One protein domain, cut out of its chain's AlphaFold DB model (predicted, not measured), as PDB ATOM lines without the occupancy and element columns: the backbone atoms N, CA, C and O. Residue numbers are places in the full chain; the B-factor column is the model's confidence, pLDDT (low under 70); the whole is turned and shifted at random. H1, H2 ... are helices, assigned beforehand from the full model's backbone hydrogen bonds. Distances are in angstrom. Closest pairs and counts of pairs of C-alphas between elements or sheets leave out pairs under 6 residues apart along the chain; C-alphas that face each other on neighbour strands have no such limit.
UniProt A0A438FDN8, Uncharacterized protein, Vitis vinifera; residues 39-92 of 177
ATOM      1  N   LYS A  39     126.269 131.564  98.251       57.41
ATOM      2  CA  LYS A  39     126.160 130.781  99.484       57.41
ATOM      3  C   LYS A  39     125.204 131.384 100.527       57.41
ATOM      4  O   LYS A  39     124.816 130.658 101.432       57.41
ATOM      5  N   GLU A  40     124.821 132.655 100.402       57.00
ATOM      6  CA  GLU A  40     123.837 133.326 101.268       57.00
ATOM      7  C   GLU A  40     122.402 133.230 100.748       57.00
ATOM      8  O   GLU A  40     121.470 133.627 101.445       57.00
ATOM      9  N   LEU A  41     122.187 132.670  99.551       64.19
ATOM     10  CA  LEU A  41     120.831 132.346  99.131       64.19
ATOM     11  C   LEU A  41     120.308 131.216 100.033       64.19
ATOM     12  O   LEU A  41     120.904 130.132 100.036       64.19
ATOM     13  N   PRO A  42     119.176 131.407 100.743       62.19
ATOM     14  CA  PRO A  42     118.577 130.377 101.599       62.19
ATOM     15  C   PRO A  42     118.373 129.036 100.874       62.19
ATOM     16  O   PRO A  42     118.444 127.974 101.485       62.19
ATOM     17  N   LEU A  43     118.229 129.090  99.546       59.66
ATOM     18  CA  LEU A  43     118.104 127.950  98.638       59.66
ATOM     19  C   LEU A  43     119.302 126.980  98.681       59.66
ATOM     20  O   LEU A  43     119.120 125.774  98.525       59.66
ATOM     21  N   TYR A  44     120.531 127.467  98.896       54.38
ATOM     22  CA  TYR A  44     121.722 126.606  98.958       54.38
ATOM     23  C   TYR A  44     121.838 125.893 100.313       54.38
ATOM     24  O   TYR A  44     122.295 124.748 100.388       54.38
ATOM     25  N   GLN A  45     121.387 126.560 101.380       65.12
ATOM     26  CA  GLN A  45     121.272 125.982 102.716       65.12
ATOM     27  C   GLN A  45     120.180 124.906 102.743       65.12
ATOM     28  O   GLN A  45     120.428 123.803 103.228       65.12
ATOM     29  N   GLU A  46     119.027 125.186 102.133       66.81
ATOM     30  CA  GLU A  46     117.912 124.247 101.998       66.81
ATOM     31  C   GLU A  46     118.314 123.005 101.189       66.81
ATOM     32  O   GLU A  46     118.099 121.879 101.632       66.81
ATOM     33  N   ALA A  47     119.002 123.172 100.053       69.50
ATOM     34  CA  ALA A  47     119.479 122.041  99.253       69.50
ATOM     35  C   ALA A  47     120.467 121.137 100.024       69.50
ATOM     36  O   ALA A  47     120.410 119.908  99.915       69.50
ATOM     37  N   LYS A  48     121.355 121.730 100.834       69.00
ATOM     38  CA  LYS A  48     122.298 120.997 101.696       69.00
ATOM     39  C   LYS A  48     121.581 120.287 102.849       69.00
ATOM     40  O   LYS A  48     121.963 119.172 103.215       69.00
ATOM     41  N   GLU A  49     120.549 120.911 103.408       71.62
ATOM     42  CA  GLU A  49     119.739 120.351 104.487       71.62
ATOM     43  C   GLU A  49     118.867 119.187 104.005       71.62
ATOM     44  O   GLU A  49     118.852 118.139 104.646       71.62
ATOM     45  N   VAL A  50     118.255 119.293 102.821       76.19
ATOM     46  CA  VAL A  50     117.473 118.212 102.197       76.19
ATOM     47  C   VAL A  50     118.342 116.983 101.913       76.19
ATOM     48  O   VAL A  50     117.923 115.848 102.154       76.19
ATOM     49  N   ASP A  51     119.575 117.179 101.445       80.50
ATOM     50  CA  ASP A  51     120.533 116.089 101.233       80.50
ATOM     51  C   ASP A  51     120.967 115.443 102.567       80.50
ATOM     52  O   ASP A  51     121.035 114.214 102.685       80.50
ATOM     53  N   ALA A  52     121.170 116.245 103.619       79.75
ATOM     54  CA  ALA A  52     121.449 115.746 104.966       79.75
ATOM     55  C   ALA A  52     120.259 114.976 105.568       79.75
ATOM     56  O   ALA A  52     120.443 113.904 106.151       79.75
ATOM     57  N   GLU A  53     119.032 115.464 105.385       80.56
ATOM     58  CA  GLU A  53     117.813 114.820 105.871       80.56
ATOM     59  C   GLU A  53     117.536 113.511 105.118       80.56
ATOM     60  O   GLU A  53     117.191 112.493 105.726       80.56
ATOM     61  N   ARG A  54     117.774 113.484 103.799       84.38
ATOM     62  CA  ARG A  54     117.683 112.268 102.979       84.38
ATOM     63  C   ARG A  54     118.698 111.219 103.421       84.38
ATOM     64  O   ARG A  54     118.340 110.050 103.573       84.38
ATOM     65  N   ARG A  55     119.945 111.624 103.689       83.19
ATOM     66  CA  ARG A  55     120.975 110.737 104.253       83.19
ATOM     67  C   ARG A  55     120.591 110.233 105.645       83.19
ATOM     68  O   ARG A  55     120.745 109.043 105.906       83.19
ATOM     69  N   ARG A  56     120.036 111.086 106.513       83.69
ATOM     70  CA  ARG A  56     119.543 110.690 107.845       83.69
ATOM     71  C   ARG A  56     118.438 109.634 107.751       83.69
ATOM     72  O   ARG A  56     118.528 108.619 108.437       83.69
ATOM     73  N   LYS A  57     117.452 109.827 106.868       88.38
ATOM     74  CA  LYS A  57     116.355 108.867 106.634       88.38
ATOM     75  C   LYS A  57     116.871 107.505 106.158       88.38
ATOM     76  O   LYS A  57     116.413 106.471 106.640       88.38
ATOM     77  N   LEU A  58     117.857 107.481 105.257       87.12
ATOM     78  CA  LEU A  58     118.487 106.230 104.809       87.12
ATOM     79  C   LEU A  58     119.218 105.509 105.947       87.12
ATOM     80  O   LEU A  58     119.079 104.295 106.095       87.12
ATOM     81  N   LEU A  59     119.947 106.253 106.780       84.56
ATOM     82  CA  LEU A  59     120.660 105.689 107.926       84.56
ATOM     83  C   LEU A  59     119.691 105.124 108.972       84.56
ATOM     84  O   LEU A  59     119.936 104.049 109.507       84.56
ATOM     85  N   GLU A  60     118.558 105.780 109.225       85.88
ATOM     86  CA  GLU A  60     117.522 105.265 110.126       85.88
ATOM     87  C   GLU A  60     116.926 103.936 109.631       85.88
ATOM     88  O   GLU A  60     116.754 102.992 110.409       85.88
ATOM     89  N   ILE A  61     116.679 103.820 108.322       88.06
ATOM     90  CA  ILE A  61     116.216 102.575 107.698       88.06
ATOM     91  C   ILE A  61     117.276 101.473 107.825       88.06
ATOM     92  O   ILE A  61     116.928 100.340 108.167       88.06
ATOM     93  N   GLU A  62     118.553 101.790 107.601       86.88
ATOM     94  CA  GLU A  62     119.668 100.847 107.743       86.88
ATOM     95  C   GLU A  62     119.823 100.364 109.195       86.88
ATOM     96  O   GLU A  62     119.965  99.165 109.438       86.88
ATOM     97  N   ILE A  63     119.728 101.269 110.174       80.62
ATOM     98  CA  ILE A  63     119.777 100.949 111.610       80.62
ATOM     99  C   ILE A  63     118.619 100.039 111.997       80.62
ATOM    100  O   ILE A  63     118.817  99.007 112.640       80.62
ATOM    101  N   ARG A  64     117.405 100.386 111.567       81.12
ATOM    102  CA  ARG A  64     116.212  99.577 111.807       81.12
ATOM    103  C   ARG A  64     116.338  98.196 111.166       81.12
ATOM    104  O   ARG A  64     115.948  97.209 111.784       81.12
ATOM    105  N   GLY A  65     116.886  98.116 109.954       84.06
ATOM    106  CA  GLY A  65     117.157  96.857 109.259       84.06
ATOM    107  C   GLY A  65     118.157  95.984 110.016       84.06
ATOM    108  O   GLY A  65     117.878  94.816 110.275       84.06
ATOM    109  N   LYS A  66     119.274  96.567 110.466       80.00
ATOM    110  CA  LYS A  66     120.280  95.876 111.283       80.00
ATOM    111  C   LYS A  66     119.710  95.416 112.623       80.00
ATOM    112  O   LYS A  66     119.942  94.282 113.014       80.00
ATOM    113  N   MET A  67     118.905  96.238 113.293       74.50
ATOM    114  CA  MET A  67     118.276  95.871 114.565       74.50
ATOM    115  C   MET A  67     117.249  94.742 114.398       74.50
ATOM    116  O   MET A  67     117.178  93.857 115.245       74.50
ATOM    117  N   LYS A  68     116.503  94.718 113.286       74.50
ATOM    118  CA  LYS A  68     115.613  93.596 112.941       74.50
ATOM    119  C   LYS A  68     116.392  92.316 112.627       74.50
ATOM    120  O   LYS A  68     116.001  91.258 113.102       74.50
ATOM    121  N   ALA A  69     117.502  92.408 111.895       75.00
ATOM    122  CA  ALA A  69     118.371  91.261 111.612       75.00
ATOM    123  C   ALA A  69     119.031  90.699 112.885       75.00
ATOM    124  O   ALA A  69     119.202  89.491 113.024       75.00
ATOM    125  N   LEU A  70     119.352  91.574 113.841       68.81
ATOM    126  CA  LEU A  70     119.894  91.206 115.148       68.81
ATOM    127  C   LEU A  70     118.813  90.733 116.139       68.81
ATOM    128  O   LEU A  70     119.141  90.072 117.115       68.81
ATOM    129  N   SER A  71     117.524  90.985 115.875       62.03
ATOM    130  CA  SER A  71     116.404  90.562 116.734       62.03
ATOM    131  C   SER A  71     116.272  89.038 116.881       62.03
ATOM    132  O   SER A  71     115.575  88.590 117.787       62.03
ATOM    133  N   GLY A  72     116.920  88.243 116.018       63.84
ATOM    134  CA  GLY A  72     116.972  86.777 116.115       63.84
ATOM    135  C   GLY A  72     118.098  86.227 117.001       63.84
ATOM    136  O   GLY A  72     118.134  85.031 117.272       63.84
ATOM    137  N   ARG A  73     119.023  87.075 117.466       61.62
ATOM    138  CA  ARG A  73     120.083  86.727 118.422       61.62
ATOM    139  C   ARG A  73     120.094  87.795 119.499       61.62
ATOM    140  O   ARG A  73     120.748  88.810 119.309       61.62
ATOM    141  N   LEU A  74     119.318  87.573 120.564       58.72
ATOM    142  CA  LEU A  74     119.118  88.486 121.693       58.72
ATOM    143  C   LEU A  74     120.349  89.375 121.956       58.72
ATOM    144  O   LEU A  74     121.355  88.872 122.457       58.72
ATOM    145  N   PRO A  75     120.281  90.684 121.660       59.56
ATOM    146  CA  PRO A  75     121.262  91.615 122.166       59.56
ATOM    147  C   PRO A  75     120.562  92.563 123.130       59.56
ATOM    148  O   PRO A  75     119.492  93.104 122.841       59.56
ATOM    149  N   ASP A  76     121.186  92.783 124.276       62.38
ATOM    150  CA  ASP A  76     120.877  93.919 125.127       62.38
ATOM    151  C   ASP A  76     120.757  95.189 124.255       62.38
ATOM    152  O   ASP A  76     121.703  95.652 123.609       62.38
ATOM    153  N   ARG A  77     119.515  95.668 124.142       59.62
ATOM    154  CA  ARG A  77     118.998  96.543 123.075       59.62
ATOM    155  C   ARG A  77     119.632  97.940 123.102       59.62
ATOM    156  O   ARG A  77     119.503  98.700 122.146       59.62
ATOM    157  N   SER A  78     120.315  98.262 124.200       65.12
ATOM    158  CA  SER A  78     120.856  99.578 124.523       65.12
ATOM    159  C   SER A  78     122.295  99.777 124.027       65.12
ATOM    160  O   SER A  78     122.594 100.777 123.373       65.12
ATOM    161  N   GLY A  79     123.195  98.809 124.242       68.06
ATOM    162  CA  GLY A  79     124.628  98.993 123.956       68.06
ATOM    163  C   GLY A  79     124.946  99.194 122.469       68.06
ATOM    164  O   GLY A  79     125.717 100.083 122.094       68.06
ATOM    165  N   VAL A  80     124.295  98.415 121.599       65.06
ATOM    166  CA  VAL A  80     124.472  98.515 120.139       65.06
ATOM    167  C   VAL A  80     123.873  99.817 119.598       65.06
ATOM    168  O   VAL A  80     124.459 100.435 118.709       65.06
ATOM    169  N   TRP A  81     122.751 100.271 120.165       66.00
ATOM    170  CA  TRP A  81     122.115 101.541 119.807       66.00
ATOM    171  C   TRP A  81     123.037 102.731 120.089       66.00
ATOM    172  O   TRP A  81     123.273 103.555 119.204       66.00
ATOM    173  N   ILE A  82     123.647 102.770 121.278       69.75
ATOM    174  CA  ILE A  82     124.573 103.838 121.684       69.75
ATOM    175  C   ILE A  82     125.840 103.858 120.815       69.75
ATOM    176  O   ILE A  82     126.282 104.930 120.392       69.75
ATOM    177  N   LEU A  83     126.416 102.693 120.492       72.06
ATOM    178  CA  LEU A  83     127.606 102.611 119.635       72.06
ATOM    179  C   LEU A  83     127.315 103.088 118.204       72.06
ATOM    180  O   LEU A  83     128.118 103.798 117.594       72.06
ATOM    181  N   LEU A  84     126.145 102.728 117.680       71.88
ATOM    182  CA  LEU A  84     125.705 103.109 116.345       71.88
ATOM    183  C   LEU A  84     125.381 104.609 116.272       71.88
ATOM    184  O   LEU A  84     125.822 105.281 115.341       71.88
ATOM    185  N   GLN A  85     124.732 105.157 117.302       72.88
ATOM    186  CA  GLN A  85     124.483 106.591 117.461       72.88
ATOM    187  C   GLN A  85     125.792 107.396 117.546       72.88
ATOM    188  O   GLN A  85     125.917 108.436 116.898       72.88
ATOM    189  N   ARG A  86     126.808 106.901 118.267       72.50
ATOM    190  CA  ARG A  86     128.145 107.523 118.326       72.50
ATOM    191  C   ARG A  86     128.845 107.512 116.963       72.50
ATOM    192  O   ARG A  86     129.440 108.514 116.571       72.50
ATOM    193  N   LYS A  87     128.747 106.407 116.217       72.25
ATOM    194  CA  LYS A  87     129.341 106.281 114.875       72.25
ATOM    195  C   LYS A  87     128.701 107.240 113.864       72.25
ATOM    196  O   LYS A  87     129.394 107.757 112.992       72.25
ATOM    197  N   LEU A  88     127.404 107.518 114.011       68.50
ATOM    198  CA  LEU A  88     126.709 108.535 113.221       68.50
ATOM    199  C   LEU A  88     127.190 109.956 113.535       68.50
ATOM    200  O   LEU A  88     127.406 110.731 112.608       68.50
ATOM    201  N   GLN A  89     127.405 110.279 114.813       64.94
ATOM    202  CA  GLN A  89     127.933 111.587 115.216       64.94
ATOM    203  C   GLN A  89     129.347 111.808 114.667       64.94
ATOM    204  O   GLN A  89     129.605 112.852 114.080       64.94
ATOM    205  N   GLN A  90     130.232 110.807 114.749       60.16
ATOM    206  CA  GLN A  90     131.601 110.890 114.213       60.16
ATOM    207  C   GLN A  90     131.644 111.068 112.688       60.16
ATOM    208  O   GLN A  90     132.512 111.769 112.171       60.16
ATOM    209  N   LYS A  91     130.682 110.490 111.957       57.62
ATOM    210  CA  LYS A  91     130.597 110.616 110.495       57.62
ATOM    211  C   LYS A  91     130.153 112.015 110.025       57.62
ATOM    212  O   LYS A  91     130.270 112.307 108.842       57.62
ATOM    213  N   GLY A  92     129.688 112.880 110.934       49.12
ATOM    214  CA  GLY A  92     129.327 114.278 110.661       49.12
ATOM    215  C   GLY A  92     130.392 115.325 111.023       49.12
ATOM    216  O   GLY A  92     130.203 116.489 110.688       49.12
TER     217      GLY A  92
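AT A GLANCE: This is residues 39 to 92 of the 177 residues of an uncharacterized protein of Vitis vinifera (UniProt A0A438FDN8). What shape is this? A long helix, H1, and a shorter one, H2, make a loose, uneven pair: after a loop H2 folds back beside the later part of H1, while residues 39 to 51, of which 42 to 51 belong to H1, stick out freely. What is it made of? The 54 printed residues hold two named helices, H1 then H2, and no named strand: all helix. How large is it? It is a rod spanning 49 by 18 by 12 A, only just extended, close to loose, with a radius of gyration of the C-alphas of 15.2 A.

HOW THE PARTS SIT: How do H1, residues 42 to 70, and H2, residues 79 to 90, stand? They are close but not clearly touching; their closest C-alphas, of Ile 63 and Leu 84, are 7.9 A apart. They run opposite ways at a shallow tilt of 24 degrees. Are their backbones complete? In H1 and H2 every O i to N i+4 pair is within hydrogen-bond range.

IN THESE COORDINATES: Where does H1 begin? C-alpha 42 is at (118.577, 130.377, 101.599), and H1 is 41.5 A long. Where does H2 end? C-alpha 90 is at (131.601, 110.890, 114.213), and H2 is 16.9 A long.

THE WHOLE: Is it unbroken? The printed part has no cut, and the link H1 to H2 is short. Where is confidence low? The model's pLDDT is under 70 in residues 39 to 48, 70 to 82 and 88 to 92.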